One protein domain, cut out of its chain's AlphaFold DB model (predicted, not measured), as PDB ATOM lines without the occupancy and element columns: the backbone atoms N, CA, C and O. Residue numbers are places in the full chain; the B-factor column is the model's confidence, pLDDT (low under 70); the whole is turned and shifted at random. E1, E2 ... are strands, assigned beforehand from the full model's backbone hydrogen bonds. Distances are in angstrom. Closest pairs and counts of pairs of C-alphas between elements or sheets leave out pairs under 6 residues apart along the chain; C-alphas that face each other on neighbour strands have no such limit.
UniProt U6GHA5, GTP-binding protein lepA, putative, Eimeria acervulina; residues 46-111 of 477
ATOM      1  N   LYS A  46     166.047 191.462 141.018       58.31
ATOM      2  CA  LYS A  46     167.214 190.611 141.260       58.31
ATOM      3  C   LYS A  46     167.221 189.517 140.191       58.31
ATOM      4  O   LYS A  46     166.761 188.412 140.452       58.31
ATOM      5  N   ASP A  47     167.699 189.836 138.987       53.19
ATOM      6  CA  ASP A  47     167.929 188.853 137.918       53.19
ATOM      7  C   ASP A  47     169.150 187.991 138.280       53.19
ATOM      8  O   ASP A  47     170.248 188.133 137.751       53.19
ATOM      9  N   SER A  48     168.982 187.129 139.282       57.31
ATOM     10  CA  SER A  48     169.935 186.074 139.613       57.31
ATOM     11  C   SER A  48     169.463 184.790 138.924       57.31
ATOM     12  O   SER A  48     168.306 184.412 139.124       57.31
ATOM     13  N   PRO A  49     170.294 184.097 138.125       52.34
ATOM     14  CA  PRO A  49     169.937 182.779 137.604       52.34
ATOM     15  C   PRO A  49     169.691 181.835 138.795       52.34
ATOM     16  O   PRO A  49     170.619 181.497 139.523       52.34
ATOM     17  N   GLY A  50     168.420 181.499 139.051       58.25
ATOM     18  CA  GLY A  50     167.966 180.786 140.258       58.25
ATOM     19  C   GLY A  50     167.033 181.580 141.187       58.25
ATOM     20  O   GLY A  50     166.686 181.089 142.261       58.25
ATOM     21  N   ALA A  51     166.618 182.794 140.811       62.66
ATOM     22  CA  ALA A  51     165.653 183.573 141.580       62.66
ATOM     23  C   ALA A  51     164.310 182.829 141.705       62.66
ATOM     24  O   ALA A  51     163.681 182.449 140.718       62.66
ATOM     25  N   LEU A  52     163.884 182.627 142.949       69.06
ATOM     26  CA  LEU A  52     162.650 181.930 143.283       69.06
ATOM     27  C   LEU A  52     161.439 182.822 142.977       69.06
ATOM     28  O   LEU A  52     161.450 184.011 143.308       69.06
ATOM     29  N   LEU A  53     160.385 182.252 142.380       74.75
ATOM     30  CA  LEU A  53     159.149 182.987 142.105       74.75
ATOM     31  C   LEU A  53     158.535 183.480 143.417       74.75
ATOM     32  O   LEU A  53     158.211 182.683 144.297       74.75
ATOM     33  N   LYS A  54     158.323 184.792 143.493       75.25
ATOM     34  CA  LYS A  54     157.540 185.450 144.535       75.25
ATOM     35  C   LYS A  54     156.523 186.363 143.876       75.25
ATOM     36  O   LYS A  54     156.912 187.337 143.237       75.25
ATOM     37  N   ALA A  55     155.244 186.053 144.038       79.75
ATOM     38  CA  ALA A  55     154.148 186.899 143.584       79.75
ATOM     39  C   ALA A  55     153.343 187.375 144.790       79.75
ATOM     40  O   ALA A  55     152.895 186.544 145.573       79.75
ATOM     41  N   LEU A  56     153.142 188.683 144.936       81.94
ATOM     42  CA  LEU A  56     152.257 189.221 145.970       81.94
ATOM     43  C   LEU A  56     150.838 189.328 145.415       81.94
ATOM     44  O   LEU A  56     150.638 190.039 144.432       81.94
ATOM     45  N   VAL A  57     149.863 188.665 146.030       79.56
ATOM     46  CA  VAL A  57     148.445 188.855 145.686       79.56
ATOM     47  C   VAL A  57     148.001 190.218 146.211       79.56
ATOM     48  O   VAL A  57     148.117 190.474 147.405       79.56
ATOM     49  N   PHE A  58     147.511 191.102 145.340       76.81
ATOM     50  CA  PHE A  58     147.025 192.425 145.756       76.81
ATOM     51  C   PHE A  58     145.500 192.525 145.746       76.81
ATOM     52  O   PHE A  58     144.949 193.307 146.514       76.81
ATOM     53  N   ASP A  59     144.834 191.757 144.883       75.19
ATOM     54  CA  ASP A  59     143.380 191.758 144.745       75.19
ATOM     55  C   ASP A  59     142.895 190.418 144.174       75.19
ATOM     56  O   ASP A  59     143.670 189.649 143.591       75.19
ATOM     57  N   SER A  60     141.611 190.129 144.342       76.12
ATOM     58  CA  SER A  60     140.960 188.929 143.828       76.12
ATOM     59  C   SER A  60     139.515 189.219 143.454       76.12
ATOM     60  O   SER A  60     138.779 189.825 144.228       76.12
ATOM     61  N   PHE A  61     139.071 188.713 142.307       75.19
ATOM     62  CA  PHE A  61     137.666 188.785 141.918       75.19
ATOM     63  C   PHE A  61     137.181 187.458 141.341       75.19
ATOM     64  O   PHE A  61     137.961 186.624 140.879       75.19
ATOM     65  N   TYR A  62     135.866 187.255 141.373       74.50
ATOM     66  CA  TYR A  62     135.240 186.048 140.853       74.50
ATOM     67  C   TYR A  62     134.716 186.273 139.433       74.50
ATOM     68  O   TYR A  62     133.932 187.189 139.191       74.50
ATOM     69  N   ASP A  63     135.109 185.401 138.509       77.00
ATOM     70  CA  ASP A  63     134.589 185.334 137.145       77.00
ATOM     71  C   ASP A  63     133.813 184.019 136.960       77.00
ATOM     72  O   ASP A  63     134.274 182.944 137.342       77.00
ATOM     73  N   ALA A  64     132.618 184.083 136.369       74.56
ATOM     74  CA  ALA A  64     131.755 182.910 136.230       74.56
ATOM     75  C   ALA A  64     132.338 181.814 135.316       74.56
ATOM     76  O   ALA A  64     132.021 180.641 135.508       74.56
ATOM     77  N   ALA A  65     133.167 182.176 134.334       79.00
ATOM     78  CA  ALA A  65     133.796 181.242 133.407       79.00
ATOM     79  C   ALA A  65     135.170 180.769 133.901       79.00
ATOM     80  O   ALA A  65     135.544 179.620 133.668       79.00
ATOM     81  N   LYS A  66     135.931 181.649 134.562       74.06
ATOM     82  CA  LYS A  66     137.325 181.392 134.961       74.06
ATOM     83  C   LYS A  66     137.496 180.998 136.430       74.06
ATOM     84  O   LYS A  66     138.579 180.557 136.799       74.06
ATOM     85  N   GLY A  67     136.459 181.138 137.253       75.69
ATOM     86  CA  GLY A  67     136.552 180.953 138.699       75.69
ATOM     87  C   GLY A  67     137.225 182.145 139.385       75.69
ATOM     88  O   GLY A  67     137.080 183.289 138.952       75.69
ATOM     89  N   VAL A  68     137.949 181.892 140.478       74.00
ATOM     90  CA  VAL A  68     138.656 182.943 141.228       74.00
ATOM     91  C   VAL A  68     139.879 183.420 140.435       74.00
ATOM     92  O   VAL A  68     140.829 182.666 140.208       74.00
ATOM     93  N   VAL A  69     139.866 184.689 140.026       78.50
ATOM     94  CA  VAL A  69     140.980 185.352 139.344       78.50
ATOM     95  C   VAL A  69     141.768 186.157 140.369       78.50
ATOM     96  O   VAL A  69     141.236 187.065 141.006       78.50
ATOM     97  N   LEU A  70     143.049 185.823 140.517       77.25
ATOM     98  CA  LEU A  70     143.961 186.528 141.410       77.25
ATOM     99  C   LEU A  70     144.733 187.578 140.620       77.25
ATOM    100  O   LEU A  70     145.282 187.288 139.551       77.25
ATOM    101  N   VAL A  71     144.832 188.781 141.170       79.25
ATOM    102  CA  VAL A  71     145.668 189.840 140.617       79.25
ATOM    103  C   VAL A  71     146.920 189.959 141.476       79.25
ATOM    104  O   VAL A  71     146.850 190.192 142.684       79.25
ATOM    105  N   ALA A  72     148.081 189.725 140.859       76.38
ATOM    106  CA  ALA A  72     149.332 189.562 141.585       76.38
ATOM    107  C   ALA A  72     150.471 190.399 140.993       76.38
ATOM    108  O   ALA A  72     150.638 190.535 139.779       76.38
ATOM    109  N   VAL A  73     151.307 190.932 141.877       74.88
ATOM    110  CA  VAL A  73     152.500 191.693 141.521       74.88
ATOM    111  C   VAL A  73     153.677 190.727 141.386       74.88
ATOM    112  O   VAL A  73     154.251 190.282 142.376       74.88
ATOM    113  N   ILE A  74     154.016 190.393 140.137       67.75
ATOM    114  CA  ILE A  74     155.274 189.717 139.747       67.75
ATOM    115  C   ILE A  74     156.123 190.690 138.920       67.75
ATOM    116  O   ILE A  74     157.285 190.932 139.229       67.75
ATOM    117  N   ARG A  75     155.490 191.285 137.896       57.56
ATOM    118  CA  ARG A  75     155.888 192.495 137.147       57.56
ATOM    119  C   ARG A  75     154.668 193.265 136.573       57.56
ATOM    120  O   ARG A  75     154.866 194.146 135.750       57.56
ATOM    121  N   VAL A  76     153.445 192.964 137.053       47.75
ATOM    122  CA  VAL A  76     152.082 193.279 136.529       47.75
ATOM    123  C   VAL A  76     151.498 192.167 135.631       47.75
ATOM    124  O   VAL A  76     151.978 191.926 134.529       47.75
ATOM    125  N   GLY A  77     150.456 191.480 136.123       54.84
ATOM    126  CA  GLY A  77     149.706 190.412 135.443       54.84
ATOM    127  C   GLY A  77     148.620 189.804 136.353       54.84
ATOM    128  O   GLY A  77     148.536 190.150 137.531       54.84
ATOM    129  N   TYR A  78     147.786 188.901 135.830       51.72
ATOM    130  CA  TYR A  78     146.808 188.132 136.617       51.72
ATOM    131  C   TYR A  78     147.110 186.633 136.521       51.72
ATOM    132  O   TYR A  78     147.608 186.157 135.501       51.72
ATOM    133  N   ILE A  79     146.821 185.887 137.587       66.56
ATOM    134  CA  ILE A  79     146.988 184.434 137.641       66.56
ATOM    135  C   ILE A  79     145.596 183.811 137.665       66.56
ATOM    136  O   ILE A  79     144.830 183.989 138.612       66.56
ATOM    137  N   CYS A  80     145.270 183.058 136.615       63.38
ATOM    138  CA  CYS A  80     144.093 182.199 136.608       63.38
ATOM    139  C   CYS A  80     144.460 180.869 137.259       63.38
ATOM    140  O   CYS A  80     145.254 180.100 136.720       63.38
ATOM    141  N   SER A  81     143.879 180.607 138.422       65.00
ATOM    142  CA  SER A  81     144.014 179.332 139.117       65.00
ATOM    143  C   SER A  81     142.660 178.631 139.136       65.00
ATOM    144  O   SER A  81     141.622 179.285 139.150       65.00
ATOM    145  N   ASN A  82     142.647 177.300 139.163       66.06
ATOM    146  CA  ASN A  82     141.407 176.530 139.298       66.06
ATOM    147  C   ASN A  82     140.983 176.398 140.776       66.06
ATOM    148  O   ASN A  82     140.582 175.321 141.226       66.06
ATOM    149  N   LEU A  83     141.157 177.471 141.557       66.94
ATOM    150  CA  LEU A  83     140.751 177.512 142.957       66.94
ATOM    151  C   LEU A  83     139.226 177.586 143.026       66.94
ATOM    152  O   LEU A  83     138.596 178.459 142.427       66.94
ATOM    153  N   ARG A  84     138.632 176.633 143.748       61.16
ATOM    154  CA  ARG A  84     137.173 176.520 143.907       61.16
ATOM    155  C   ARG A  84     136.649 177.260 145.140       61.16
ATOM    156  O   ARG A  84     135.443 177.459 145.240       61.16
ATOM    157  N   GLY A  85     137.531 177.662 146.056       58.09
ATOM    158  CA  GLY A  85     137.204 178.444 147.249       58.09
ATOM    159  C   GLY A  85     138.270 179.502 147.531       58.09
ATOM    160  O   GLY A  85     139.436 179.305 147.203       58.09
ATOM    161  N   THR A  86     137.872 180.628 148.129       52.31
ATOM    162  CA  THR A  86     138.790 181.715 148.522       52.31
ATOM    163  C   THR A  86     139.477 181.507 149.862       52.31
ATOM    164  O   THR A  86     140.413 182.229 150.173       52.31
ATOM    165  N   SER A  87     139.073 180.510 150.655       56.50
ATOM    166  CA  SER A  87     139.696 180.236 151.959       56.50
ATOM    167  C   SER A  87     141.179 179.859 151.863       56.50
ATOM    168  O   SER A  87     141.887 179.941 152.864       56.50
ATOM    169  N   ASP A  88     141.640 179.463 150.674       63.34
ATOM    170  CA  ASP A  88     143.007 178.998 150.440       63.34
ATOM    171  C   ASP A  88     143.989 180.136 150.117       63.34
ATOM    172  O   ASP A  88     145.195 179.945 150.270       63.34
ATOM    173  N   VAL A  89     143.505 181.302 149.658       67.56
ATOM    174  CA  VAL A  89     144.356 182.435 149.249       67.56
ATOM    175  C   VAL A  89     143.716 183.760 149.647       67.56
ATOM    176  O   VAL A  89     142.644 184.119 149.159       67.56
ATOM    177  N   HIS A  90     144.413 184.517 150.485       70.69
ATOM    178  CA  HIS A  90     144.022 185.853 150.907       70.69
ATOM    179  C   HIS A  90     144.786 186.914 150.112       70.69
ATOM    180  O   HIS A  90     145.917 186.707 149.660       70.69
ATOM    181  N   VAL A  91     144.180 188.097 149.971       74.62
ATOM    182  CA  VAL A  91     144.926 189.302 149.583       74.62
ATOM    183  C   VAL A  91     146.124 189.422 150.518       74.62
ATOM    184  O   VAL A  91     145.972 189.184 151.708       74.62
ATOM    185  N   GLY A  92     147.297 189.735 149.970       73.81
ATOM    186  CA  GLY A  92     148.555 189.837 150.701       73.81
ATOM    187  C   GLY A  92     149.368 188.553 150.834       73.81
ATOM    188  O   GLY A  92     150.537 188.617 151.227       73.81
ATOM    189  N   ASP A  93     148.807 187.403 150.456       77.75
ATOM    190  CA  ASP A  93     149.567 186.162 150.406       77.75
ATOM    191  C   ASP A  93     150.655 186.216 149.329       77.75
ATOM    192  O   ASP A  93     150.571 186.916 148.312       77.75
ATOM    193  N   THR A  94     151.719 185.451 149.571       81.06
ATOM    194  CA  THR A  94     152.828 185.303 148.627       81.06
ATOM    195  C   THR A  94     152.721 183.963 147.918       81.06
ATOM    196  O   THR A  94     152.928 182.915 148.532       81.06
ATOM    197  N   LEU A  95     152.449 183.984 146.616       80.81
ATOM    198  CA  LEU A  95     152.478 182.779 145.795       80.81
ATOM    199  C   LEU A  95     153.926 182.440 145.437       80.81
ATOM    200  O   LEU A  95     154.707 183.305 145.027       80.81
ATOM    201  N   CYS A  96     154.263 181.161 145.568       79.50
ATOM    202  CA  CYS A  96     155.544 180.588 145.174       79.50
ATOM    203  C   CYS A  96     155.324 179.281 144.404       79.50
ATOM    204  O   CYS A  96     154.234 178.705 144.420       79.50
ATOM    205  N   LEU A  97     156.353 178.814 143.695       79.94
ATOM    206  CA  LEU A  97     156.299 177.514 143.026       79.94
ATOM    207  C   LEU A  97     156.441 176.395 144.063       79.94
ATOM    208  O   LEU A  97     157.305 176.459 144.934       79.94
ATOM    209  N   SER A  98     155.656 175.325 143.917       77.81
ATOM    210  CA  SER A  98     155.692 174.171 144.833       77.81
ATOM    211  C   SER A  98     157.079 173.517 144.929       77.81
ATOM    212  O   SER A  98     157.471 173.060 145.997       77.81
ATOM    213  N   GLN A  99     157.846 173.526 143.835       77.75
ATOM    214  CA  GLN A  99     159.205 172.975 143.783       77.75
ATOM    215  C   GLN A  99     160.237 173.847 144.515       77.75
ATOM    216  O   GLN A  99     161.355 173.403 144.759       77.75
ATOM    217  N   SER A 100     159.890 175.097 144.830       74.25
ATOM    218  CA  SER A 100     160.845 176.102 145.280       74.25
ATOM    219  C   SER A 100     160.187 177.065 146.291       74.25
ATOM    220  O   SER A 100     159.918 178.228 145.963       74.25
ATOM    221  N   PRO A 101     159.868 176.588 147.512       76.75
ATOM    222  CA  PRO A 101     159.146 177.373 148.504       76.75
ATOM    223  C   PRO A 101     159.973 178.573 148.965       76.75
ATOM    224  O   PRO A 101     161.177 178.475 149.207       76.75
ATOM    225  N   THR A 102     159.314 179.719 149.109       74.31
ATOM    226  CA  THR A 102     159.965 180.966 149.515       74.31
ATOM    227  C   THR A 102     159.332 181.567 150.757       74.31
ATOM    228  O   THR A 102     158.113 181.481 150.896       74.31
ATOM    229  N   PRO A 103     160.102 182.273 151.606       75.56
ATOM    230  CA  PRO A 103     159.514 183.001 152.718       75.56
ATOM    231  C   PRO A 103     158.583 184.111 152.195       75.56
ATOM    232  O   PRO A 103     158.958 184.795 151.225       75.56
ATOM    233  N   PRO A 104     157.407 184.292 152.827       76.94
ATOM    234  CA  PRO A 104     156.417 185.282 152.417       76.94
ATOM    235  C   PRO A 104     156.955 186.709 152.553       76.94
ATOM    236  O   PRO A 104     157.930 186.962 153.270       76.94
ATOM    237  N   PHE A 105     156.335 187.651 151.843       75.69
ATOM    238  CA  PHE A 105     156.645 189.066 152.011       75.69
ATOM    239  C   PHE A 105     156.308 189.525 153.441       75.69
ATOM    240  O   PHE A 105     155.231 189.211 153.951       75.69
ATOM    241  N   PRO A 106     157.217 190.253 154.116       75.88
ATOM    242  CA  PRO A 106     156.939 190.784 155.440       75.88
ATOM    243  C   PRO A 106     155.932 191.937 155.358       75.88
ATOM    244  O   PRO A 106     155.958 192.726 154.417       75.88
ATOM    245  N   GLY A 107     155.101 192.079 156.391       71.62
ATOM    246  CA  GLY A 107     154.259 193.261 156.591       71.62
ATOM    247  C   GLY A 107     152.791 193.105 156.206       71.62
ATOM    248  O   GLY A 107     152.028 194.039 156.435       71.62
ATOM    249  N   PHE A 108     152.377 191.948 155.683       68.06
ATOM    250  CA  PHE A 108     150.961 191.670 155.491       68.06
ATOM    251  C   PHE A 108     150.375 190.942 156.705       68.06
ATOM    252  O   PHE A 108     150.818 189.853 157.069       68.06
ATOM    253  N   GLU A 109     149.387 191.562 157.343       67.38
ATOM    254  CA  GLU A 109     148.562 190.946 158.382       67.38
ATOM    255  C   GLU A 109     147.156 190.724 157.814       67.38
ATOM    256  O   GLU A 109     146.677 191.574 157.059       67.38
ATOM    257  N   PRO A 110     146.469 189.627 158.182       67.75
ATOM    258  CA  PRO A 110     145.092 189.434 157.762       67.75
ATOM    259  C   PRO A 110     144.223 190.612 158.233       67.75
ATOM    260  O   PRO A 110     144.445 191.144 159.331       67.75
ATOM    261  N   PRO A 111     143.222 191.017 157.431       71.38
ATOM    262  CA  PRO A 111     142.343 192.122 157.778       71.38
ATOM    263  C   PRO A 111     141.662 191.863 159.125       71.38
ATOM    264  O   PRO A 111     140.979 190.854 159.318       71.38
TER     265      PRO A 111
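AT A GLANCE: This is residues 46 to 111 of the 477 residues of the protein "GTP-binding protein lepA, putative" of Eimeria acervulina (UniProt U6GHA5). There is little regular structure: a small, strongly twisted sheet, the meander E1, E2, E3, each strand antiparallel to the one before, and a long unnamed stretch, residues 81 to 111, which folds back to pair at residues 94 to 95 with E1. The class is all strand, holding 20 of the 66 printed residues. It is only just compact, close to loose, radius of gyration of the C-alphas 12.6 A, spanning 38 by 26 by 22 A.

IN THESE COORDINATES: Find C-alpha 55 at (154.148, 186.899, 143.584); E1, residues 55 to 63, runs 20.7 A, bending by 73 degrees at residue 58. E2, residues 67 to 73, runs 19.4 A. E3, residues 77 to 80, ends at (144.093, 182.199, 136.608).

HOW THE PARTS SIT: The hairpin of E1 and E2, at 153 degrees, has N 58 and O 71 within hydrogen-bond range, 2.9 A. The hairpin of E2 and E3 has N 79 and O 70 at 2.9 A.

THE WHOLE: The printed part has no cut. pLDDT is under 70 for 26 residues, among them 74 to 89.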